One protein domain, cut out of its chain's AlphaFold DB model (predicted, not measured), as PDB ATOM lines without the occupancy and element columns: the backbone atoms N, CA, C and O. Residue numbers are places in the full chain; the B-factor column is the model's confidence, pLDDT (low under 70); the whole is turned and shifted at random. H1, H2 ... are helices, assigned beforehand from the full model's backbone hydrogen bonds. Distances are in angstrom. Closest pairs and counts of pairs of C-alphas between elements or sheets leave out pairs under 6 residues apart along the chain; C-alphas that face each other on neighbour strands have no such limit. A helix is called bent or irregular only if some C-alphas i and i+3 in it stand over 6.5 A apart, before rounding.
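AT A GLANCE: This is residues 133 to 304 of the 308 residues of an uncharacterized protein of Akkermansia muciniphila (UniProt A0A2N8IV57). Helices crossing at varied angles make an elongated body, with H6 in the middle, H1, H7 and H9 packed on it, and the long bent H4 along one side. H4b and H5 fold into a hairpin at one end of the long axis; H2 reaches toward the other, where residues 166 to 173 stick out. The printed part has 172 residues, with ten named helices, H1 to H10 along the chain, and no named strand: all helix, mostly crossed packing. It is compact, with a radius of gyration of the C-alphas of 17.0 A, and spans 56 by 33 by 26 A.

HOW THE PARTS SIT: H1, residues 140 to 155, is close but not clearly touching to H2, residues 157 to 169; the closest C-alphas, of Val 153 and Val 160, are 6.7 A apart. H3, residues 181 to 189, touches no helix. H4, residues 196 to 222, was assigned as one helix by its hydrogen bonds but is bent, with C-alphas 205 and 208 7.2 A apart; its arms H4a, residues 196 to 205, and H4b, residues 208 to 222, stand at a steep tilt of 60 degrees. H4a touches H1, closest at the C-alphas of Leu 146 and Gln 202, 6.2 A. H5, residues 228 to 239, forms a hairpin with H4b, opposite ways at a shallow tilt of 15 degrees; H4b touches H5 with residues 217 to 221 alone, closest at the C-alphas of Ile 220 and Lys 231, 6.1 A. H6, residues 244 to 256, touches residues 143 to 150 of H1 at a steep tilt of 53 degrees, closest at the C-alphas of Tyr 147 and Thr 249, 5.3 A. H7, residues 260 to 268, forms a hairpin with H6, opposite ways at a steep tilt of 39 degrees; H6 touches H7 with residues 251 to 255 alone, closest at the C-alphas of Gly 254 and Val 263, 6.3 A. H8, residues 276 to 279, touches residues 151 to 155 of H1, closest at the C-alphas of Glu 154 and Ser 277, 5.5 A. H9, residues 283 to 292, touches residues 255 to 256 of H6, about perpendicular at 89 degrees, closest at the C-alphas of Leu 256 and Ile 286, 6.0 A. H10, residues 299 to 302, only just touches residues 214 to 218 of H4b, with 3 pairs of C-alphas within 8 A, closest Asn 215 and Leu 301, 7.0 A. Every O i to N i+4 pair is within hydrogen-bond range in H1, H2, H3, H4a, H4b, H5, H6, H7 and H9; H8 and H10 are too short for one.

IN THESE COORDINATES: H1 begins at C-alpha 140 (-0.485, -37.048, -38.939) and is 22.5 A long; H4b is 20.8 A, H2 18.4 A and H6 18.3 A. H10 ends at C-alpha 302 (20.058, -28.949, -25.563).

THE WHOLE: The C-alphas farthest apart, of Glu 170 and Asn 225, are 56.8 A apart. The printed part has no cut; the link from H2 to H3, 11 residues, is long. Residues 171 to 183 and 185 to 194 have pLDDT under 70.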
ATOM      1  N   GLN A 133      -4.117 -31.564 -32.572       88.62
ATOM      2  CA  GLN A 133      -5.224 -30.920 -33.279       88.62
ATOM      3  C   GLN A 133      -4.886 -29.465 -33.594       88.62
ATOM      4  O   GLN A 133      -4.564 -28.683 -32.701       88.62
ATOM      5  N   ILE A 134      -4.977 -29.094 -34.872       85.38
ATOM      6  CA  ILE A 134      -4.661 -27.752 -35.369       85.38
ATOM      7  C   ILE A 134      -5.733 -27.328 -36.376       85.38
ATOM      8  O   ILE A 134      -5.695 -27.734 -37.533       85.38
ATOM      9  N   TYR A 135      -6.704 -26.524 -35.925       73.06
ATOM     10  CA  TYR A 135      -7.728 -25.851 -36.748       73.06
ATOM     11  C   TYR A 135      -8.358 -26.692 -37.884       73.06
ATOM     12  O   TYR A 135      -8.751 -26.161 -38.921       73.06
ATOM     13  N   GLY A 136      -8.515 -28.002 -37.681       75.75
ATOM     14  CA  GLY A 136      -9.148 -28.922 -38.632       75.75
ATOM     15  C   GLY A 136      -8.251 -30.051 -39.129       75.75
ATOM     16  O   GLY A 136      -8.794 -31.048 -39.594       75.75
ATOM     17  N   ASP A 137      -6.935 -29.926 -38.977       83.44
ATOM     18  CA  ASP A 137      -5.993 -31.023 -39.175       83.44
ATOM     19  C   ASP A 137      -5.743 -31.729 -37.844       83.44
ATOM     20  O   ASP A 137      -5.624 -31.090 -36.794       83.44
ATOM     21  N   SER A 138      -5.682 -33.055 -37.881       89.56
ATOM     22  CA  SER A 138      -5.467 -33.877 -36.693       89.56
ATOM     23  C   SER A 138      -4.416 -34.939 -36.942       89.56
ATOM     24  O   SER A 138      -4.263 -35.421 -38.067       89.56
ATOM     25  N   GLY A 139      -3.724 -35.340 -35.884       90.81
ATOM     26  CA  GLY A 139      -2.775 -36.431 -35.956       90.81
ATOM     27  C   GLY A 139      -1.659 -36.159 -36.962       90.81
ATOM     28  O   GLY A 139      -1.014 -35.107 -36.974       90.81
ATOM     29  N   ARG A 140      -1.477 -37.120 -37.867       89.75
ATOM     30  CA  ARG A 140      -0.485 -37.048 -38.939       89.75
ATOM     31  C   ARG A 140      -0.726 -35.910 -39.932       89.75
ATOM     32  O   ARG A 140       0.251 -35.336 -40.402       89.75
ATOM     33  N   ASP A 141      -1.971 -35.543 -40.223       90.00
ATOM     34  CA  ASP A 141      -2.247 -34.462 -41.181       90.00
ATOM     35  C   ASP A 141      -1.712 -33.121 -40.666       90.00
ATOM     36  O   ASP A 141      -1.155 -32.330 -41.427       90.00
ATOM     37  N   ALA A 142      -1.796 -32.901 -39.351       90.44
ATOM     38  CA  ALA A 142      -1.251 -31.717 -38.703       90.44
ATOM     39  C   ALA A 142       0.286 -31.673 -38.774       90.44
ATOM     40  O   ALA A 142       0.860 -30.607 -39.008       90.44
ATOM     41  N   ILE A 143       0.951 -32.824 -38.622       92.25
ATOM     42  CA  ILE A 143       2.411 -32.940 -38.768       92.25
ATOM     43  C   ILE A 143       2.835 -32.722 -40.215       92.25
ATOM     44  O   ILE A 143       3.735 -31.927 -40.457       92.25
ATOM     45  N   ASN A 144       2.157 -33.347 -41.178       91.00
ATOM     46  CA  ASN A 144       2.459 -33.161 -42.594       91.00
ATOM     47  C   ASN A 144       2.276 -31.693 -43.026       91.00
ATOM     48  O   ASN A 144       3.074 -31.136 -43.773       91.00
ATOM     49  N   MET A 145       1.258 -31.018 -42.491       87.00
ATOM     50  CA  MET A 145       1.078 -29.584 -42.706       87.00
ATOM     51  C   MET A 145       2.196 -28.739 -42.087       87.00
ATOM     52  O   MET A 145       2.592 -27.733 -42.679       87.00
ATOM     53  N   LEU A 146       2.708 -29.114 -40.911       90.69
ATOM     54  CA  LEU A 146       3.882 -28.457 -40.339       90.69
ATOM     55  C   LEU A 146       5.127 -28.713 -41.197       90.69
ATOM     56  O   LEU A 146       5.846 -27.760 -41.473       90.69
ATOM     57  N   TYR A 147       5.349 -29.947 -41.648       91.19
ATOM     58  CA  TYR A 147       6.445 -30.313 -42.545       91.19
ATOM     59  C   TYR A 147       6.480 -29.403 -43.779       91.19
ATOM     60  O   TYR A 147       7.459 -28.691 -43.996       91.19
ATOM     61  N   VAL A 148       5.368 -29.315 -44.518       87.62
ATOM     62  CA  VAL A 148       5.259 -28.461 -45.712       87.62
ATOM     63  C   VAL A 148       5.572 -26.994 -45.391       87.62
ATOM     64  O   VAL A 148       6.263 -26.319 -46.158       87.62
ATOM     65  N   ASN A 149       5.082 -26.483 -44.259       87.38
ATOM     66  CA  ASN A 149       5.327 -25.101 -43.848       87.38
ATOM     67  C   ASN A 149       6.781 -24.857 -43.418       87.38
ATOM     68  O   ASN A 149       7.328 -23.803 -43.749       87.38
ATOM     69  N   LEU A 150       7.412 -25.808 -42.722       89.50
ATOM     70  CA  LEU A 150       8.830 -25.756 -42.363       89.50
ATOM     71  C   LEU A 150       9.691 -25.720 -43.621       89.50
ATOM     72  O   LEU A 150      10.445 -24.765 -43.790       89.50
ATOM     73  N   SER A 151       9.495 -26.652 -44.556       88.25
ATOM     74  CA  SER A 151      10.261 -26.688 -45.806       88.25
ATOM     75  C   SER A 151      10.135 -25.379 -46.596       88.25
ATOM     76  O   SER A 151      11.130 -24.850 -47.090       88.25
ATOM     77  N   ARG A 152       8.935 -24.780 -46.670       85.19
ATOM     78  CA  ARG A 152       8.737 -23.459 -47.308       85.19
ATOM     79  C   ARG A 152       9.522 -22.351 -46.605       85.19
ATOM     80  O   ARG A 152      10.158 -21.532 -47.268       85.19
ATOM     81  N   VAL A 153       9.462 -22.305 -45.274       86.88
ATOM     82  CA  VAL A 153      10.163 -21.293 -44.471       86.88
ATOM     83  C   VAL A 153      11.673 -21.440 -44.607       86.88
ATOM     84  O   VAL A 153      12.366 -20.436 -44.748       86.88
ATOM     85  N   GLU A 154      12.176 -22.668 -44.615       89.44
ATOM     86  CA  GLU A 154      13.597 -22.958 -44.765       89.44
ATOM     87  C   GLU A 154      14.116 -22.555 -46.151       89.44
ATOM     88  O   GLU A 154      15.120 -21.847 -46.252       89.44
ATOM     89  N   LEU A 155      13.383 -22.894 -47.220       88.00
ATOM     90  CA  LEU A 155      13.713 -22.493 -48.594       88.00
ATOM     91  C   LEU A 155      13.723 -20.966 -48.784       88.00
ATOM     92  O   LEU A 155      14.538 -20.436 -49.543       88.00
ATOM     93  N   HIS A 156      12.845 -20.244 -48.084       87.25
ATOM     94  CA  HIS A 156      12.673 -18.794 -48.226       87.25
ATOM     95  C   HIS A 156      13.135 -17.989 -47.003       87.25
ATOM     96  O   HIS A 156      12.729 -16.836 -46.831       87.25
ATOM     97  N   ILE A 157      14.039 -18.540 -46.187       88.88
ATOM     98  CA  ILE A 157      14.410 -17.998 -44.869       88.88
ATOM     99  C   ILE A 157      14.771 -16.506 -44.876       88.88
ATOM    100  O   ILE A 157      14.326 -15.746 -44.017       88.88
ATOM    101  N   LYS A 158      15.521 -16.042 -45.885       89.31
ATOM    102  CA  LYS A 158      15.911 -14.626 -46.015       89.31
ATOM    103  C   LYS A 158      14.701 -13.707 -46.205       89.31
ATOM    104  O   LYS A 158      14.652 -12.625 -45.624       89.31
ATOM    105  N   SER A 159      13.731 -14.137 -47.013       87.38
ATOM    106  CA  SER A 159      12.493 -13.389 -47.251       87.38
ATOM    107  C   SER A 159      11.606 -13.390 -46.007       87.38
ATOM    108  O   SER A 159      11.099 -12.335 -45.630       87.38
ATOM    109  N   VAL A 160      11.505 -14.532 -45.318       86.94
ATOM    110  CA  VAL A 160      10.757 -14.668 -44.058       86.94
ATOM    111  C   VAL A 160      11.295 -13.710 -42.994       86.94
ATOM    112  O   VAL A 160      10.527 -12.943 -42.417       86.94
ATOM    113  N   ILE A 161      12.613 -13.692 -42.770       89.56
ATOM    114  CA  ILE A 161      13.249 -12.790 -41.797       89.56
ATOM    115  C   ILE A 161      12.991 -11.327 -42.168       89.56
ATOM    116  O   ILE A 161      12.559 -10.546 -41.320       89.56
ATOM    117  N   SER A 162      13.177 -10.963 -43.440       87.75
ATOM    118  CA  SER A 162      12.929  -9.596 -43.912       87.75
ATOM    119  C   SER A 162      11.477  -9.150 -43.687       87.75
ATOM    120  O   SER A 162      11.243  -8.017 -43.259       87.75
ATOM    121  N   ASP A 163      10.502 -10.039 -43.912       84.56
ATOM    122  CA  ASP A 163       9.085  -9.756 -43.665       84.56
ATOM    123  C   ASP A 163       8.775  -9.590 -42.168       84.56
ATOM    124  O   ASP A 163       8.072  -8.649 -41.791       84.56
ATOM    125  N   ILE A 164       9.351 -10.430 -41.299       85.06
ATOM    126  CA  ILE A 164       9.210 -10.300 -39.837       85.06
ATOM    127  C   ILE A 164       9.759  -8.949 -39.367       85.06
ATOM    128  O   ILE A 164       9.091  -8.212 -38.635       85.06
ATOM    129  N   GLU A 165      10.963  -8.584 -39.807       88.06
ATOM    130  CA  GLU A 165      11.569  -7.302 -39.456       88.06
ATOM    131  C   GLU A 165      10.763  -6.112 -39.986       88.06
ATOM    132  O   GLU A 165      10.600  -5.109 -39.286       88.06
ATOM    133  N   ARG A 166      10.236  -6.212 -41.212       85.19
ATOM    134  CA  ARG A 166       9.382  -5.184 -41.814       85.19
ATOM    135  C   ARG A 166       8.108  -4.976 -40.996       85.19
ATOM    136  O   ARG A 166       7.839  -3.842 -40.601       85.19
ATOM    137  N   LYS A 167       7.385  -6.052 -40.657       80.75
ATOM    138  CA  LYS A 167       6.171  -5.998 -39.818       80.75
ATOM    139  C   LYS A 167       6.442  -5.366 -38.452       80.75
ATOM    140  O   LYS A 167       5.639  -4.564 -37.974       80.75
ATOM    141  N   LYS A 168       7.607  -5.653 -37.855       81.19
ATOM    142  CA  LYS A 168       8.054  -5.010 -36.609       81.19
ATOM    143  C   LYS A 168       8.302  -3.513 -36.757       81.19
ATOM    144  O   LYS A 168       7.857  -2.744 -35.906       81.19
ATOM    145  N   ARG A 169       9.019  -3.094 -37.808       82.12
ATOM    146  CA  ARG A 169       9.319  -1.673 -38.065       82.12
ATOM    147  C   ARG A 169       8.051  -0.864 -38.304       82.12
ATOM    148  O   ARG A 169       7.921   0.235 -37.772       82.12
ATOM    149  N   GLU A 170       7.109  -1.422 -39.056       79.50
ATOM    150  CA  GLU A 170       5.840  -0.772 -39.398       79.50
ATOM    151  C   GLU A 170       4.847  -0.710 -38.221       79.50
ATOM    152  O   GLU A 170       3.764  -0.154 -38.377       79.50
ATOM    153  N   LYS A 171       5.200  -1.245 -37.036       66.00
ATOM    154  CA  LYS A 171       4.295  -1.389 -35.879       66.00
ATOM    155  C   LYS A 171       2.941  -1.979 -36.282       66.00
ATOM    156  O   LYS A 171       1.913  -1.605 -35.714       66.00
ATOM    157  N   PHE A 172       2.932  -2.911 -37.237       60.88
ATOM    158  CA  PHE A 172       1.772  -3.770 -37.400       60.88
ATOM    159  C   PHE A 172       1.639  -4.499 -36.066       60.88
ATOM    160  O   PHE A 172       2.467  -5.349 -35.731       60.88
ATOM    161  N   PHE A 173       0.669  -4.092 -35.244       47.91
ATOM    162  CA  PHE A 173       0.284  -4.866 -34.081       47.91
ATOM    163  C   PHE A 173      -0.221  -6.182 -34.646       47.91
ATOM    164  O   PHE A 173      -1.361  -6.289 -35.092       47.91
ATOM    165  N   VAL A 174       0.662  -7.178 -34.672       48.50
ATOM    166  CA  VAL A 174       0.258  -8.569 -34.747       48.50
ATOM    167  C   VAL A 174      -0.433  -8.812 -33.413       48.50
ATOM    168  O   VAL A 174       0.181  -9.218 -32.426       48.50
ATOM    169  N   TYR A 175      -1.713  -8.440 -33.339       44.12
ATOM    170  CA  TYR A 175      -2.598  -9.068 -32.381       44.12
ATOM    171  C   TYR A 175      -2.396 -10.567 -32.591       44.12
ATOM    172  O   TYR A 175      -2.381 -10.977 -33.756       44.12
ATOM    173  N   PRO A 176      -2.168 -11.365 -31.531       46.88
ATOM    174  CA  PRO A 176      -2.210 -12.811 -31.675       46.88
ATOM    175  C   PRO A 176      -3.545 -13.096 -32.349       46.88
ATOM    176  O   PRO A 176      -4.590 -12.827 -31.755       46.88
ATOM    177  N   LEU A 177      -3.501 -13.447 -33.638       51.72
ATOM    178  CA  LEU A 177      -4.712 -13.613 -34.417       51.72
ATOM    179  C   LEU A 177      -5.515 -14.668 -33.675       51.72
ATOM    180  O   LEU A 177      -5.021 -15.779 -33.472       51.72
ATOM    181  N   ASP A 178      -6.721 -14.303 -33.252       52.88
ATOM    182  CA  ASP A 178      -7.726 -15.285 -32.880       52.88
ATOM    183  C   ASP A 178      -8.065 -16.008 -34.188       52.88
ATOM    184  O   ASP A 178      -8.843 -15.540 -35.022       52.88
ATOM    185  N   MET A 179      -7.259 -17.027 -34.482       62.12
ATOM    186  CA  MET A 179      -7.149 -17.606 -35.805       62.12
ATOM    187  C   MET A 179      -8.350 -18.520 -35.980       62.12
ATOM    188  O   MET A 179      -8.347 -19.667 -35.554       62.12
ATOM    189  N   SER A 180      -9.419 -17.994 -36.573       67.00
ATOM    190  CA  SER A 180     -10.594 -18.806 -36.861       67.00
ATOM    191  C   SER A 180     -10.232 -19.956 -37.809       67.00
ATOM    192  O   SER A 180      -9.305 -19.863 -38.621       67.00
ATOM    193  N   ARG A 181     -11.001 -21.047 -37.735       67.19
ATOM    194  CA  ARG A 181     -10.849 -22.215 -38.616       67.19
ATOM    195  C   ARG A 181     -10.831 -21.827 -40.102       67.19
ATOM    196  O   ARG A 181     -10.035 -22.363 -40.869       67.19
ATOM    197  N   ASP A 182     -11.656 -20.856 -40.486       67.94
ATOM    198  CA  ASP A 182     -11.760 -20.372 -41.865       67.94
ATOM    199  C   ASP A 182     -10.517 -19.580 -42.293       67.94
ATOM    200  O   ASP A 182     -10.015 -19.766 -43.402       67.94
ATOM    201  N   ALA A 183      -9.960 -18.749 -41.402       65.88
ATOM    202  CA  ALA A 183      -8.711 -18.035 -41.663       65.88
ATOM    203  C   ALA A 183      -7.531 -19.006 -41.836       65.88
ATOM    204  O   ALA A 183      -6.725 -18.840 -42.753       65.88
ATOM    205  N   TYR A 184      -7.462 -20.055 -41.007       71.12
ATOM    206  CA  TYR A 184      -6.457 -21.110 -41.144       71.12
ATOM    207  C   TYR A 184      -6.581 -21.854 -42.482       71.12
ATOM    208  O   TYR A 184      -5.582 -22.035 -43.175       71.12
ATOM    209  N   ALA A 185      -7.800 -22.226 -42.889       68.75
ATOM    210  CA  ALA A 185      -8.046 -22.925 -44.152       68.75
ATOM    211  C   ALA A 185      -7.634 -22.100 -45.386       68.75
ATOM    212  O   ALA A 185      -7.080 -22.647 -46.341       68.75
ATOM    213  N   ILE A 186      -7.853 -20.781 -45.361       69.06
ATOM    214  CA  ILE A 186      -7.415 -19.872 -46.433       69.06
ATOM    215  C   ILE A 186      -5.885 -19.831 -46.524       69.06
ATOM    216  O   ILE A 186      -5.340 -19.907 -47.622       69.06
ATOM    217  N   ILE A 187      -5.190 -19.751 -45.384       67.12
ATOM    218  CA  ILE A 187      -3.719 -19.743 -45.343       67.12
ATOM    219  C   ILE A 187      -3.163 -21.085 -45.822       67.12
ATOM    220  O   ILE A 187      -2.257 -21.113 -46.649       67.12
ATOM    221  N   LYS A 188      -3.739 -22.196 -45.351       66.31
ATOM    222  CA  LYS A 188      -3.370 -23.559 -45.754       66.31
ATOM    223  C   LYS A 188      -3.429 -23.750 -47.271       66.31
ATOM    224  O   LYS A 188      -2.511 -24.326 -47.847       66.31
ATOM    225  N   ASN A 189      -4.489 -23.260 -47.910       64.94
ATOM    226  CA  ASN A 189      -4.720 -23.456 -49.342       64.94
ATOM    227  C   ASN A 189      -3.981 -22.448 -50.233       64.94
ATOM    228  O   ASN A 189      -4.008 -22.588 -51.456       64.94
ATOM    229  N   ASN A 190      -3.325 -21.437 -49.654       67.06
ATOM    230  CA  ASN A 190      -2.577 -20.451 -50.419       67.06
ATOM    231  C   ASN A 190      -1.080 -20.791 -50.434       67.06
ATOM    232  O   ASN A 190      -0.347 -20.533 -49.480       67.06
ATOM    233  N   ASN A 191      -0.619 -21.360 -51.548       58.72
ATOM    234  CA  ASN A 191       0.773 -21.780 -51.724       58.72
ATOM    235  C   ASN A 191       1.782 -20.621 -51.767       58.72
ATOM    236  O   ASN A 191       2.980 -20.875 -51.668       58.72
ATOM    237  N   GLU A 192       1.325 -19.374 -51.888       58.66
ATOM    238  CA  GLU A 192       2.188 -18.191 -51.986       58.66
ATOM    239  C   GLU A 192       2.364 -17.454 -50.648       58.66
ATOM    240  O   GLU A 192       3.158 -16.518 -50.564       58.66
ATOM    241  N   ILE A 193       1.652 -17.859 -49.586       62.16
ATOM    242  CA  ILE A 193       1.662 -17.156 -48.296       62.16
ATOM    243  C   ILE A 193       2.312 -18.027 -47.216       62.16
ATOM    244  O   ILE A 193       1.728 -18.995 -46.735       62.16
ATOM    245  N   TRP A 194       3.503 -17.633 -46.760       66.56
ATOM    246  CA  TRP A 194       4.063 -18.101 -45.489       66.56
ATOM    247  C   TRP A 194       3.498 -17.270 -44.336       66.56
ATOM    248  O   TRP A 194       3.568 -16.039 -44.331       66.56
ATOM    249  N   ASN A 195       2.946 -17.945 -43.327       73.94
ATOM    250  CA  ASN A 195       2.427 -17.294 -42.133       73.94
ATOM    251  C   ASN A 195       3.233 -17.723 -40.902       73.94
ATOM    252  O   ASN A 195       3.169 -18.866 -40.455       73.94
ATOM    253  N   PHE A 196       3.998 -16.776 -40.362       77.69
ATOM    254  CA  PHE A 196       4.857 -17.007 -39.208       77.69
ATOM    255  C   PHE A 196       4.065 -17.353 -37.937       77.69
ATOM    256  O   PHE A 196       4.479 -18.233 -37.190       77.69
ATOM    257  N   ASP A 197       2.895 -16.745 -37.717       76.25
ATOM    258  CA  ASP A 197       2.052 -17.034 -36.548       76.25
ATOM    259  C   ASP A 197       1.456 -18.448 -36.614       76.25
ATOM    260  O   ASP A 197       1.393 -19.151 -35.602       76.25
ATOM    261  N   VAL A 198       1.084 -18.901 -37.819       80.00
ATOM    262  CA  VAL A 198       0.669 -20.292 -38.065       80.00
ATOM    263  C   VAL A 198       1.800 -21.256 -37.721       80.00
ATOM    264  O   VAL A 198       1.566 -22.233 -37.010       80.00
ATOM    265  N   LEU A 199       3.023 -20.969 -38.175       85.31
ATOM    266  CA  LEU A 199       4.183 -21.804 -37.871       85.31
ATOM    267  C   LEU A 199       4.429 -21.878 -36.359       85.31
ATOM    268  O   LEU A 199       4.616 -22.966 -35.819       85.31
ATOM    269  N   VAL A 200       4.382 -20.741 -35.654       86.38
ATOM    270  CA  VAL A 200       4.535 -20.686 -34.190       86.38
ATOM    271  C   VAL A 200       3.509 -21.573 -33.494       86.38
ATOM    272  O   VAL A 200       3.868 -22.348 -32.604       86.38
ATOM    273  N   LEU A 201       2.240 -21.489 -33.893       84.62
ATOM    274  CA  LEU A 201       1.190 -22.332 -33.337       84.62
ATOM    275  C   LEU A 201       1.458 -23.816 -33.603       84.62
ATOM    276  O   LEU A 201       1.400 -24.616 -32.669       84.62
ATOM    277  N   GLN A 202       1.770 -24.177 -34.850       88.69
ATOM    278  CA  GLN A 202       2.020 -25.565 -35.232       88.69
ATOM    279  C   GLN A 202       3.185 -26.164 -34.447       88.69
ATOM    280  O   GLN A 202       3.047 -27.245 -33.874       88.69
ATOM    281  N   VAL A 203       4.297 -25.433 -34.339       91.56
ATOM    282  CA  VAL A 203       5.450 -25.868 -33.545       91.56
ATOM    283  C   VAL A 203       5.064 -26.049 -32.079       91.56
ATOM    284  O   VAL A 203       5.416 -27.065 -31.490       91.56
ATOM    285  N   ASN A 204       4.302 -25.127 -31.483       89.50
ATOM    286  CA  ASN A 204       3.884 -25.246 -30.083       89.50
ATOM    287  C   ASN A 204       2.959 -26.445 -29.822       89.50
ATOM    288  O   ASN A 204       3.099 -27.090 -28.785       89.50
ATOM    289  N   MET A 205       2.042 -26.756 -30.742       89.94
ATOM    290  CA  MET A 205       1.126 -27.898 -30.613       89.94
ATOM    291  C   MET A 205       1.833 -29.244 -30.804       89.94
ATOM    292  O   MET A 205       1.519 -30.206 -30.113       89.94
ATOM    293  N   ILE A 206       2.819 -29.305 -31.701       93.50
ATOM    294  CA  ILE A 206       3.550 -30.539 -32.035       93.50
ATOM    295  C   ILE A 206       4.726 -30.782 -31.074       93.50
ATOM    296  O   ILE A 206       5.211 -31.905 -30.916       93.50
ATOM    297  N   ARG A 207       5.171 -29.745 -30.360       92.50
ATOM    298  CA  ARG A 207       6.327 -29.796 -29.465       92.50
ATOM    299  C   ARG A 207       6.325 -30.946 -28.442       92.50
ATOM    300  O   ARG A 207       7.382 -31.554 -28.290       92.50
ATOM    301  N   PRO A 208       5.226 -31.281 -27.736       93.31
ATOM    302  CA  PRO A 208       5.236 -32.395 -26.787       93.31
ATOM    303  C   PRO A 208       5.604 -33.736 -27.435       93.31
ATOM    304  O   PRO A 208       6.331 -34.529 -26.835       93.31
ATOM    305  N   TRP A 209       5.151 -33.971 -28.670       95.19
ATOM    306  CA  TRP A 209       5.498 -35.160 -29.449       95.19
ATOM    307  C   TRP A 209       6.990 -35.167 -29.822       95.19
ATOM    308  O   TRP A 209       7.678 -36.156 -29.565       95.19
ATOM    309  N   VAL A 210       7.517 -34.034 -30.306       95.50
ATOM    310  CA  VAL A 210       8.947 -33.862 -30.646       95.50
ATOM    311  C   VAL A 210       9.839 -34.087 -29.432       95.50
ATOM    312  O   VAL A 210      10.755 -34.906 -29.476       95.50
ATOM    313  N   ASP A 211       9.558 -33.395 -28.325       95.19
ATOM    314  CA  ASP A 211      10.360 -33.487 -27.106       95.19
ATOM    315  C   ASP A 211      10.329 -34.921 -26.549       95.19
ATOM    316  O   ASP A 211      11.356 -35.424 -26.094       95.19
ATOM    317  N   SER A 212       9.191 -35.618 -26.618       95.06
ATOM    318  CA  SER A 212       9.080 -37.014 -26.166       95.06
ATOM    319  C   SER A 212       9.930 -37.967 -27.010       95.06
ATOM    320  O   SER A 212      10.640 -38.813 -26.464       95.06
ATOM    321  N   LEU A 213       9.909 -37.803 -28.334       95.75
ATOM    322  CA  LEU A 213      10.670 -38.641 -29.253       95.75
ATOM    323  C   LEU A 213      12.181 -38.385 -29.121       95.75
ATOM    324  O   LEU A 213      12.948 -39.338 -28.986       95.75
ATOM    325  N   TYR A 214      12.610 -37.123 -29.025       96.19
ATOM    326  CA  TYR A 214      14.011 -36.780 -28.749       96.19
ATOM    327  C   TYR A 214      14.495 -37.283 -27.384       96.19
ATOM    328  O   TYR A 214      15.639 -37.724 -27.270       96.19
ATOM    329  N   ASN A 215      13.645 -37.273 -26.353       95.00
ATOM    330  CA  ASN A 215      13.987 -37.863 -25.057       95.00
ATOM    331  C   ASN A 215      14.172 -39.382 -25.148       95.00
ATOM    332  O   ASN A 215      15.110 -39.909 -24.551       95.00
ATOM    333  N   LEU A 216      13.330 -40.084 -25.912       96.00
ATOM    334  CA  LEU A 216      13.500 -41.518 -26.143       96.00
ATOM    335  C   LEU A 216      14.794 -41.814 -26.918       96.00
ATOM    336  O   LEU A 216      15.544 -42.707 -26.525       96.00
ATOM    337  N   LEU A 217      15.099 -41.031 -27.958       95.69
ATOM    338  CA  LEU A 217      16.362 -41.126 -28.696       95.69
ATOM    339  C   LEU A 217      17.562 -40.906 -27.771       95.69
ATOM    340  O   LEU A 217      18.466 -41.738 -27.720       95.69
ATOM    341  N   LEU A 218      17.541 -39.839 -26.970       95.19
ATOM    342  CA  LEU A 218      18.606 -39.551 -26.015       95.19
ATOM    343  C   LEU A 218      18.765 -40.672 -24.979       95.19
ATOM    344  O   LEU A 218      19.891 -41.024 -24.622       95.19
ATOM    345  N   PHE A 219      17.656 -41.251 -24.514       94.50
ATOM    346  CA  PHE A 219      17.659 -42.372 -23.579       94.50
ATOM    347  C   PHE A 219      18.327 -43.620 -24.171       94.50
ATOM    348  O   PHE A 219      19.104 -44.270 -23.473       94.50
ATOM    349  N   ILE A 220      18.097 -43.922 -25.455       95.62
ATOM    350  CA  ILE A 220      18.783 -45.010 -26.174       95.62
ATOM    351  C   ILE A 220      20.282 -44.712 -26.288       95.62
ATOM    352  O   ILE A 220      21.114 -45.531 -25.890       95.62
ATOM    353  N   ILE A 221      20.626 -43.517 -26.777       93.56
ATOM    354  CA  ILE A 221      22.008 -43.101 -27.051       93.56
ATOM    355  C   ILE A 221      22.856 -43.153 -25.771       93.56
ATOM    356  O   ILE A 221      23.954 -43.720 -25.767       93.56
ATOM    357  N   LYS A 222      22.331 -42.633 -24.656       93.00
ATOM    358  CA  LYS A 222      23.040 -42.563 -23.368       93.00
ATOM    359  C   LYS A 222      23.039 -43.861 -22.561       93.00
ATOM    360  O   LYS A 222      23.717 -43.926 -21.533       93.00
ATOM    361  N   ASN A 223      22.301 -44.894 -22.968       92.69
ATOM    362  CA  ASN A 223      22.219 -46.113 -22.171       92.69
ATOM    363  C   ASN A 223      23.565 -46.858 -22.155       92.69
ATOM    364  O   ASN A 223      24.044 -47.321 -23.187       92.69
ATOM    365  N   LYS A 224      24.171 -46.990 -20.969       92.06
ATOM    366  CA  LYS A 224      25.465 -47.669 -20.774       92.06
ATOM    367  C   LYS A 224      25.367 -49.197 -20.807       92.06
ATOM    368  O   LYS A 224      26.374 -49.866 -20.994       92.06
ATOM    369  N   ASN A 225      24.170 -49.748 -20.603       91.25
ATOM    370  CA  ASN A 225      23.949 -51.196 -20.571       91.25
ATOM    371  C   ASN A 225      23.759 -51.789 -21.973       91.25
ATOM    372  O   ASN A 225      23.847 -53.005 -22.126       91.25
ATOM    373  N   LEU A 226      23.494 -50.941 -22.972       93.56
ATOM    374  CA  LEU A 226      23.357 -51.342 -24.366       93.56
ATOM    375  C   LEU A 226      24.704 -51.261 -25.076       93.56
ATOM    376  O   LEU A 226      25.403 -50.250 -24.983       93.56
ATOM    377  N   ASN A 227      25.042 -52.309 -25.824       92.69
ATOM    378  CA  ASN A 227      26.159 -52.252 -26.760       92.69
ATOM    379  C   ASN A 227      25.774 -51.456 -28.029       92.69
ATOM    380  O   ASN A 227      24.619 -51.069 -28.214       92.69
ATOM    381  N   ILE A 228      26.752 -51.194 -28.900       91.38
ATOM    382  CA  ILE A 228      26.560 -50.388 -30.118       91.38
ATOM    383  C   ILE A 228      25.496 -51.012 -31.032       91.38
ATOM    384  O   ILE A 228      24.586 -50.318 -31.467       91.38
ATOM    385  N   GLU A 229      25.556 -52.326 -31.251       93.44
ATOM    386  CA  GLU A 229      24.609 -53.056 -32.104       93.44
ATOM    387  C   GLU A 229      23.165 -52.974 -31.581       93.44
ATOM    388  O   GLU A 229      22.233 -52.702 -32.334       93.44
ATOM    389  N   GLN A 230      22.970 -53.132 -30.269       94.81
ATOM    390  CA  GLN A 230      21.673 -52.981 -29.617       94.81
ATOM    391  C   GLN A 230      21.146 -51.555 -29.765       94.81
ATOM    392  O   GLN A 230      19.977 -51.381 -30.096       94.81
ATOM    393  N   LYS A 231      21.989 -50.533 -29.550       95.19
ATOM    394  CA  LYS A 231      21.592 -49.132 -29.756       95.19
ATOM    395  C   LYS A 231      21.127 -48.905 -31.190       95.19
ATOM    396  O   LYS A 231      20.020 -48.405 -31.371       95.19
ATOM    397  N   THR A 232      21.914 -49.330 -32.180       94.00
ATOM    398  CA  THR A 232      21.551 -49.231 -33.600       94.00
ATOM    399  C   THR A 232      20.214 -49.911 -33.874       94.00
ATOM    400  O   THR A 232      19.314 -49.272 -34.410       94.00
ATOM    401  N   LYS A 233      20.018 -51.144 -33.392       95.19
ATOM    402  CA  LYS A 233      18.753 -51.877 -33.541       95.19
ATOM    403  C   LYS A 233      17.547 -51.091 -33.008       95.19
ATOM    404  O   LYS A 233      16.524 -51.011 -33.681       95.19
ATOM    405  N   TYR A 234      17.626 -50.516 -31.804       96.00
ATOM    406  CA  TYR A 234      16.501 -49.746 -31.246       96.00
ATOM    407  C   TYR A 234      16.240 -48.445 -32.005       96.00
ATOM    408  O   TYR A 234      15.082 -48.065 -32.183       96.00
ATOM    409  N   LEU A 235      17.298 -47.776 -32.464       95.31
ATOM    410  CA  LEU A 235      17.176 -46.571 -33.278       95.31
ATOM    411  C   LEU A 235      16.543 -46.872 -34.644       95.31
ATOM    412  O   LEU A 235      15.675 -46.125 -35.080       95.31
ATOM    413  N   GLU A 236      16.895 -47.990 -35.280       93.88
ATOM    414  CA  GLU A 236      16.264 -48.449 -36.521       93.88
ATOM    415  C   GLU A 236      14.791 -48.813 -36.318       93.88
ATOM    416  O   GLU A 236      13.945 -48.412 -37.116       93.88
ATOM    417  N   ILE A 237      14.449 -49.513 -35.228       94.56
ATOM    418  CA  ILE A 237      13.045 -49.801 -34.888       94.56
ATOM    419  C   ILE A 237      12.250 -48.497 -34.778       94.56
ATOM    420  O   ILE A 237      11.133 -48.418 -35.294       94.56
ATOM    421  N   LEU A 238      12.812 -47.462 -34.144       93.56
ATOM    422  CA  LEU A 238      12.181 -46.143 -34.129       93.56
ATOM    423  C   LEU A 238      12.095 -45.550 -35.530       93.56
ATOM    424  O   LEU A 238      11.014 -45.096 -35.895       93.56
ATOM    425  N   LYS A 239      13.179 -45.579 -36.320       90.88
ATOM    426  CA  LYS A 239      13.203 -45.055 -37.695       90.88
ATOM    427  C   LYS A 239      12.032 -45.591 -38.508       90.88
ATOM    428  O   LYS A 239      11.231 -44.816 -39.017       90.88
ATOM    429  N   TYR A 240      11.858 -46.906 -38.518       89.81
ATOM    430  CA  TYR A 240      10.793 -47.562 -39.274       89.81
ATOM    431  C   TYR A 240       9.413 -47.516 -38.601       89.81
ATOM    432  O   TYR A 240       8.425 -47.950 -39.191       89.81
ATOM    433  N   SER A 241       9.307 -46.982 -37.381       88.44
ATOM    434  CA  SER A 241       8.015 -46.768 -36.721       88.44
ATOM    435  C   SER A 241       7.297 -45.506 -37.218       88.44
ATOM    436  O   SER A 241       6.072 -45.420 -37.095       88.44
ATOM    437  N   PHE A 242       8.014 -44.544 -37.795       88.44
ATOM    438  CA  PHE A 242       7.461 -43.272 -38.272       88.44
ATOM    439  C   PHE A 242       7.658 -43.124 -39.786       88.44
ATOM    440  O   PHE A 242       8.433 -43.869 -40.386       88.44
ATOM    441  N   LEU A 243       6.912 -42.217 -40.423       88.50
ATOM    442  CA  LEU A 243       7.095 -41.943 -41.854       88.50
ATOM    443  C   LEU A 243       8.285 -41.011 -42.105       88.50
ATOM    444  O   LEU A 243       8.831 -40.414 -41.180       88.50
ATOM    445  N   CYS A 244       8.679 -40.873 -43.372       86.88
ATOM    446  CA  CYS A 244       9.787 -40.005 -43.762       86.88
ATOM    447  C   CYS A 244       9.520 -38.535 -43.388       86.88
ATOM    448  O   CYS A 244      10.381 -37.880 -42.807       86.88
ATOM    449  N   GLU A 245       8.298 -38.044 -43.606       88.50
ATOM    450  CA  GLU A 245       7.892 -36.671 -43.286       88.50
ATOM    451  C   GLU A 245       7.942 -36.399 -41.774       88.50
ATOM    452  O   GLU A 245       8.301 -35.299 -41.344       88.50
ATOM    453  N   ASP A 246       7.641 -37.415 -40.952       91.69
ATOM    454  CA  ASP A 246       7.764 -37.335 -39.492       91.69
ATOM    455  C   ASP A 246       9.245 -37.099 -39.109       91.69
ATOM    456  O   ASP A 246       9.547 -36.239 -38.280       91.69
ATOM    457  N   TRP A 247      10.182 -37.809 -39.750       91.62
ATOM    458  CA  TRP A 247      11.625 -37.662 -39.512       91.62
ATOM    459  C   TRP A 247      12.207 -36.353 -40.030       91.62
ATOM    460  O   TRP A 247      13.023 -35.747 -39.336       91.62
ATOM    461  N   GLN A 248      11.767 -35.881 -41.195       91.31
ATOM    462  CA  GLN A 248      12.177 -34.574 -41.709       91.31
ATOM    463  C   GLN A 248      11.657 -33.446 -40.807       91.31
ATOM    464  O   GLN A 248      12.415 -32.555 -40.431       91.31
ATOM    465  N   THR A 249      10.413 -33.551 -40.322       93.94
ATOM    466  CA  THR A 249       9.877 -32.623 -39.311       93.94
ATOM    467  C   THR A 249      10.727 -32.621 -38.041       93.94
ATOM    468  O   THR A 249      11.040 -31.558 -37.503       93.94
ATOM    469  N   LEU A 250      11.120 -33.801 -37.550       95.25
ATOM    470  CA  LEU A 250      11.991 -33.919 -36.380       95.25
ATOM    471  C   LEU A 250      13.360 -33.292 -36.633       95.25
ATOM    472  O   LEU A 250      13.839 -32.582 -35.759       95.25
ATOM    473  N   HIS A 251      13.965 -33.493 -37.805       94.88
ATOM    474  CA  HIS A 251      15.248 -32.888 -38.170       94.88
ATOM    475  C   HIS A 251      15.180 -31.357 -38.158       94.88
ATOM    476  O   HIS A 251      15.948 -30.723 -37.421       94.88
ATOM    477  N   SER A 252      14.206 -30.777 -38.861       94.00
ATOM    478  CA  SER A 252      13.946 -29.333 -38.878       94.00
ATOM    479  C   SER A 252      13.730 -28.770 -37.475       94.00
ATOM    480  O   SER A 252      14.370 -27.795 -37.068       94.00
ATOM    481  N   LEU A 253      12.866 -29.412 -36.683       95.00
ATOM    482  CA  LEU A 253      12.580 -28.970 -35.321       95.00
ATOM    483  C   LEU A 253      13.745 -29.205 -34.362       95.00
ATOM    484  O   LEU A 253      13.933 -28.409 -33.450       95.00
ATOM    485  N   GLY A 254      14.559 -30.236 -34.567       94.31
ATOM    486  CA  GLY A 254      15.775 -30.475 -33.804       94.31
ATOM    487  C   GLY A 254      16.767 -29.331 -33.970       94.31
ATOM    488  O   GLY A 254      17.278 -28.813 -32.976       94.31
ATOM    489  N   ARG A 255      16.984 -28.873 -35.209       93.38
ATOM    490  CA  ARG A 255      17.797 -27.680 -35.497       93.38
ATOM    491  C   ARG A 255      17.164 -26.424 -34.895       93.38
ATOM    492  O   ARG A 255      17.823 -25.696 -34.151       93.38
ATOM    493  N   LEU A 256      15.864 -26.214 -35.118       92.44
ATOM    494  CA  LEU A 256      15.133 -25.049 -34.608       92.44
ATOM    495  C   LEU A 256      15.063 -24.995 -33.073       92.44
ATOM    496  O   LEU A 256      15.054 -23.906 -32.512       92.44
ATOM    497  N   LEU A 257      15.037 -26.127 -32.367       92.75
ATOM    498  CA  LEU A 257      14.991 -26.211 -30.899       92.75
ATOM    499  C   LEU A 257      16.378 -26.364 -30.256       92.75
ATOM    500  O   LEU A 257      16.476 -26.468 -29.032       92.75
ATOM    501  N   ASN A 258      17.449 -26.320 -31.053       92.12
ATOM    502  CA  ASN A 258      18.838 -26.460 -30.613       92.12
ATOM    503  C   ASN A 258      19.179 -27.834 -30.001       92.12
ATOM    504  O   ASN A 258      19.953 -27.924 -29.051       92.12
ATOM    505  N   TYR A 259      18.635 -28.919 -30.549       94.50
ATOM    506  CA  TYR A 259      18.986 -30.306 -30.203       94.50
ATOM    507  C   TYR A 259      20.155 -30.823 -31.058       94.50
ATOM    508  O   TYR A 259      20.229 -32.007 -31.386       94.50
ATOM    509  N   ASN A 260      21.083 -29.925 -31.414       91.88
ATOM    510  CA  ASN A 260      22.111 -30.142 -32.433       91.88
ATOM    511  C   ASN A 260      22.937 -31.404 -32.196       91.88
ATOM    512  O   ASN A 260      23.126 -32.169 -33.122       91.88
ATOM    513  N   LYS A 261      23.369 -31.689 -30.963       92.44
ATOM    514  CA  LYS A 261      24.190 -32.882 -30.689       92.44
ATOM    515  C   LYS A 261      23.472 -34.196 -31.008       92.44
ATOM    516  O   LYS A 261      24.101 -35.127 -31.494       92.44
ATOM    517  N   ILE A 262      22.169 -34.269 -30.732       94.19
ATOM    518  CA  ILE A 262      21.364 -35.444 -31.079       94.19
ATOM    519  C   ILE A 262      21.173 -35.493 -32.597       94.19
ATOM    520  O   ILE A 262      21.320 -36.556 -33.183       94.19
ATOM    521  N   VAL A 263      20.893 -34.351 -33.236       94.50
ATOM    522  CA  VAL A 263      20.757 -34.256 -34.700       94.50
ATOM    523  C   VAL A 263      22.033 -34.723 -35.409       94.50
ATOM    524  O   VAL A 263      21.944 -35.587 -36.274       94.50
ATOM    525  N   GLU A 264      23.210 -34.235 -35.006       93.25
ATOM    526  CA  GLU A 264      24.502 -34.656 -35.570       93.25
ATOM    527  C   GLU A 264      24.731 -36.160 -35.404       93.25
ATOM    528  O   GLU A 264      25.106 -36.836 -36.355       93.25
ATOM    529  N   TYR A 265      24.439 -36.710 -34.219       92.75
ATOM    530  CA  TYR A 265      24.549 -38.149 -33.978       92.75
ATOM    531  C   TYR A 265      23.643 -38.968 -34.916       92.75
ATOM    532  O   TYR A 265      24.035 -40.026 -35.402       92.75
ATOM    533  N   LEU A 266      22.419 -38.498 -35.174       93.06
ATOM    534  CA  LEU A 266      21.464 -39.193 -36.045       93.06
ATOM    535  C   LEU A 266      21.816 -39.057 -37.530       93.06
ATOM    536  O   LEU A 266      21.565 -39.996 -38.286       93.06
ATOM    537  N   LEU A 267      22.403 -37.929 -37.939       92.31
ATOM    538  CA  LEU A 267      22.950 -37.738 -39.284       92.31
ATOM    539  C   LEU A 267      24.169 -38.645 -39.518       92.31
ATOM    540  O   LEU A 267      24.221 -39.318 -40.542       92.31
ATOM    541  N   ASP A 268      25.097 -38.731 -38.558       91.38
ATOM    542  CA  ASP A 268      26.270 -39.623 -38.625       91.38
ATOM    543  C   ASP A 268      25.878 -41.102 -38.765       91.38
ATOM    544  O   ASP A 268      26.522 -41.869 -39.475       91.38
ATOM    545  N   LYS A 269      24.780 -41.507 -38.118       89.19
ATOM    546  CA  LYS A 269      24.247 -42.875 -38.189       89.19
ATOM    547  C   LYS A 269      23.313 -43.117 -39.380       89.19
ATOM    548  O   LYS A 269      22.674 -44.166 -39.416       89.19
ATOM    549  N   GLU A 270      23.190 -42.164 -40.308       89.00
ATOM    550  CA  GLU A 270      22.296 -42.235 -41.480       89.00
ATOM    551  C   GLU A 270      20.822 -42.515 -41.104       89.00
ATOM    552  O   GLU A 270      20.019 -43.069 -41.868       89.00
ATOM    553  N   LEU A 271      20.434 -42.137 -39.884       86.50
ATOM    554  CA  LEU A 271      19.061 -42.259 -39.402       86.50
ATOM    555  C   LEU A 271      18.220 -41.077 -39.878       86.50
ATOM    556  O   LEU A 271      17.060 -41.277 -40.233       86.50
ATOM    557  N   PHE A 272      18.816 -39.884 -39.926       88.31
ATOM    558  CA  PHE A 272      18.256 -38.722 -40.613       88.31
ATOM    559  C   PHE A 272      18.753 -38.670 -42.052       88.31
ATOM    560  O   PHE A 272      19.941 -38.848 -42.316       88.31
ATOM    561  N   GLU A 273      17.841 -38.376 -42.973       83.94
ATOM    562  CA  GLU A 273      18.216 -37.947 -44.314       83.94
ATOM    563  C   GLU A 273      18.621 -36.477 -44.254       83.94
ATOM    564  O   GLU A 273      17.946 -35.658 -43.632       83.94
ATOM    565  N   LYS A 274      19.752 -36.142 -44.874       81.88
ATOM    566  CA  LYS A 274      20.264 -34.776 -44.850       81.88
ATOM    567  C   LYS A 274      19.396 -33.876 -45.729       81.88
ATOM    568  O   LYS A 274      19.520 -33.918 -46.951       81.88
ATOM    569  N   ASP A 275      18.587 -33.027 -45.104       83.81
ATOM    570  CA  ASP A 275      17.868 -31.967 -45.809       83.81
ATOM    571  C   ASP A 275      18.755 -30.718 -45.984       83.81
ATOM    572  O   ASP A 275      19.176 -30.068 -45.026       83.81
ATOM    573  N   GLU A 276      19.077 -30.374 -47.232       84.12
ATOM    574  CA  GLU A 276      19.912 -29.212 -47.529       84.12
ATOM    575  C   GLU A 276      19.242 -27.869 -47.195       84.12
ATOM    576  O   GLU A 276      19.973 -26.887 -47.024       84.12
ATOM    577  N   SER A 277      17.905 -27.780 -47.125       83.44
ATOM    578  CA  SER A 277      17.224 -26.509 -46.830       83.44
ATOM    579  C   SER A 277      17.526 -26.042 -45.416       83.44
ATOM    580  O   SER A 277      17.970 -24.906 -45.246       83.44
ATOM    581  N   ILE A 278      17.366 -26.921 -44.423       87.19
ATOM    582  CA  ILE A 278      17.644 -26.620 -43.015       87.19
ATOM    583  C   ILE A 278      19.148 -26.499 -42.738       87.19
ATOM    584  O   ILE A 278      19.570 -25.589 -42.026       87.19
ATOM    585  N   GLU A 279      19.979 -27.355 -43.340       89.31
ATOM    586  CA  GLU A 279      21.427 -27.379 -43.081       89.31
ATOM    587  C   GLU A 279      22.163 -26.144 -43.629       89.31
ATOM    588  O   GLU A 279      23.248 -25.799 -43.161       89.31
ATOM    589  N   LYS A 280      21.585 -25.438 -44.611       88.75
ATOM    590  CA  LYS A 280      22.141 -24.181 -45.146       88.75
ATOM    591  C   LYS A 280      21.766 -22.949 -44.320       88.75
ATOM    592  O   LYS A 280      22.288 -21.861 -44.586       88.75
ATOM    593  N   ILE A 281      20.858 -23.072 -43.350       89.31
ATOM    594  CA  ILE A 281      20.436 -21.940 -42.524       89.31
ATOM    595  C   ILE A 281      21.535 -21.609 -41.514       89.31
ATOM    596  O   ILE A 281      21.983 -22.461 -40.752       89.31
ATOM    597  N   SER A 282      21.963 -20.345 -41.479       91.38
ATOM    598  CA  SER A 282      22.956 -19.895 -40.503       91.38
ATOM    599  C   SER A 282      22.421 -19.995 -39.071       91.38
ATOM    600  O   SER A 282      21.242 -19.743 -38.811       91.38
ATOM    601  N   GLU A 283      23.308 -20.268 -38.110       89.44
ATOM    602  CA  GLU A 283      22.941 -20.256 -36.686       89.44
ATOM    603  C   GLU A 283      22.297 -18.931 -36.255       89.44
ATOM    604  O   GLU A 283      21.403 -18.920 -35.413       89.44
ATOM    605  N   GLU A 284      22.736 -17.809 -36.829       91.88
ATOM    606  CA  GLU A 284      22.162 -16.489 -36.566       91.88
ATOM    607  C   GLU A 284      20.679 -16.430 -36.952       91.88
ATOM    608  O   GLU A 284      19.854 -15.982 -36.156       91.88
ATOM    609  N   ASN A 285      20.327 -16.955 -38.128       92.00
ATOM    610  CA  ASN A 285      18.946 -17.005 -38.602       92.00
ATOM    611  C   ASN A 285      18.091 -17.941 -37.736       92.00
ATOM    612  O   ASN A 285      16.957 -17.597 -37.403       92.00
ATOM    613  N   ILE A 286      18.635 -19.089 -37.311       90.38
ATOM    614  CA  ILE A 286      17.945 -20.000 -36.382       90.38
ATOM    615  C   ILE A 286      17.685 -19.300 -35.042       90.38
ATOM    616  O   ILE A 286      16.560 -19.318 -34.543       90.38
ATOM    617  N   ARG A 287      18.695 -18.627 -34.470       90.38
ATOM    618  CA  ARG A 287      18.556 -17.879 -33.208       90.38
ATOM    619  C   ARG A 287      17.566 -16.724 -33.330       90.38
ATOM    620  O   ARG A 287      16.824 -16.459 -32.381       90.38
ATOM    621  N   PHE A 288      17.537 -16.049 -34.479       91.56
ATOM    622  CA  PHE A 288      16.530 -15.038 -34.781       91.56
ATOM    623  C   PHE A 288      15.130 -15.655 -34.719       91.56
ATOM    624  O   PHE A 288      14.321 -15.216 -33.903       91.56
ATOM    625  N   LEU A 289      14.862 -16.727 -35.477       89.75
ATOM    626  CA  LEU A 289      13.559 -17.398 -35.458       89.75
ATOM    627  C   LEU A 289      13.175 -17.880 -34.054       89.75
ATOM    628  O   LEU A 289      12.075 -17.588 -33.596       89.75
ATOM    629  N   GLN A 290      14.079 -18.534 -33.320       90.25
ATOM    630  CA  GLN A 290      13.836 -18.972 -31.939       90.25
ATOM    631  C   GLN A 290      13.354 -17.829 -31.038       90.25
ATOM    632  O   GLN A 290      12.391 -17.990 -30.279       90.25
ATOM    633  N   LYS A 291      14.012 -16.667 -31.130       90.12
ATOM    634  CA  LYS A 291      13.666 -15.471 -30.357       90.12
ATOM    635  C   LYS A 291      12.288 -14.939 -30.739       90.12
ATOM    636  O   LYS A 291      11.505 -14.601 -29.851       90.12
ATOM    637  N   GLU A 292      11.991 -14.885 -32.032       88.19
ATOM    638  CA  GLU A 292      10.710 -14.405 -32.550       88.19
ATOM    639  C   GLU A 292       9.546 -15.322 -32.176       88.19
ATOM    640  O   GLU A 292       8.504 -14.859 -31.714       88.19
ATOM    641  N   MET A 293       9.758 -16.633 -32.269       86.31
ATOM    642  CA  MET A 293       8.776 -17.648 -31.896       86.31
ATOM    643  C   MET A 293       8.645 -17.819 -30.371       86.31
ATOM    644  O   MET A 293       7.771 -18.548 -29.906       86.31
ATOM    645  N   LYS A 294       9.514 -17.172 -29.575       86.75
ATOM    646  CA  LYS A 294       9.639 -17.350 -28.113       86.75
ATOM    647  C   LYS A 294       9.834 -18.817 -27.707       86.75
ATOM    648  O   LYS A 294       9.409 -19.236 -26.625       86.75
ATOM    649  N   LEU A 295      10.497 -19.597 -28.558       81.94
ATOM    650  CA  LEU A 295      10.768 -21.004 -28.293       81.94
ATOM    651  C   LEU A 295      11.859 -21.119 -27.228       81.94
ATOM    652  O   LEU A 295      12.971 -20.619 -27.383       81.94
ATOM    653  N   LYS A 296      11.540 -21.803 -26.131       81.12
ATOM    654  CA  LYS A 296      12.530 -22.231 -25.135       81.12
ATOM    655  C   LYS A 296      12.936 -23.657 -25.453       81.12
ATOM    656  O   LYS A 296      12.052 -24.502 -25.488       81.12
ATOM    657  N   SER A 297      14.219 -23.946 -25.628       79.69
ATOM    658  CA  SER A 297      14.686 -25.325 -25.808       79.69
ATOM    659  C   SER A 297      14.473 -26.159 -24.541       79.69
ATOM    660  O   SER A 297      14.464 -25.633 -23.423       79.69
ATOM    661  N   ASN A 298      14.281 -27.471 -24.693       84.81
ATOM    662  CA  ASN A 298      14.356 -28.378 -23.553       84.81
ATOM    663  C   ASN A 298      15.818 -28.469 -23.089       84.81
ATOM    664  O   ASN A 298      16.681 -28.945 -23.825       84.81
ATOM    665  N   LEU A 299      16.090 -28.011 -21.862       83.38
ATOM    666  CA  LEU A 299      17.442 -27.950 -21.300       83.38
ATOM    667  C   LEU A 299      18.153 -29.305 -21.351       83.38
ATOM    668  O   LEU A 299      19.319 -29.345 -21.719       83.38
ATOM    669  N   SER A 300      17.451 -30.401 -21.048       83.06
ATOM    670  CA  SER A 300      18.042 -31.747 -21.014       83.06
ATOM    671  C   SER A 300      18.517 -32.248 -22.384       83.06
ATOM    672  O   SER A 300      19.520 -32.959 -22.462       83.06
ATOM    673  N   LEU A 301      17.826 -31.844 -23.454       88.69
ATOM    674  CA  LEU A 301      18.132 -32.199 -24.840       88.69
ATOM    675  C   LEU A 301      19.178 -31.254 -25.449       88.69
ATOM    676  O   LEU A 301      20.049 -31.685 -26.193       88.69
ATOM    677  N   ASN A 302      19.125 -29.970 -25.091       81.81
ATOM    678  CA  ASN A 302      20.058 -28.949 -25.563       81.81
ATOM    679  C   ASN A 302      21.466 -29.115 -24.957       81.81
ATOM    680  O   ASN A 302      22.471 -29.078 -25.664       81.81
ATOM    681  N   SER A 303      21.563 -29.333 -23.642       78.38
ATOM    682  CA  SER A 303      22.853 -29.427 -22.946       78.38
ATOM    683  C   SER A 303      23.432 -30.843 -22.890       78.38
ATOM    684  O   SER A 303      24.433 -31.065 -22.209       78.38
ATOM    685  N   CYS A 304      22.835 -31.821 -23.581       79.56
ATOM    686  CA  CYS A 304      23.266 -33.208 -23.460       79.56
ATOM    687  C   CYS A 304      24.723 -33.398 -23.913       79.56
ATOM    688  O   CYS A 304      25.161 -32.792 -24.881       79.56
TER     689      CYS A 304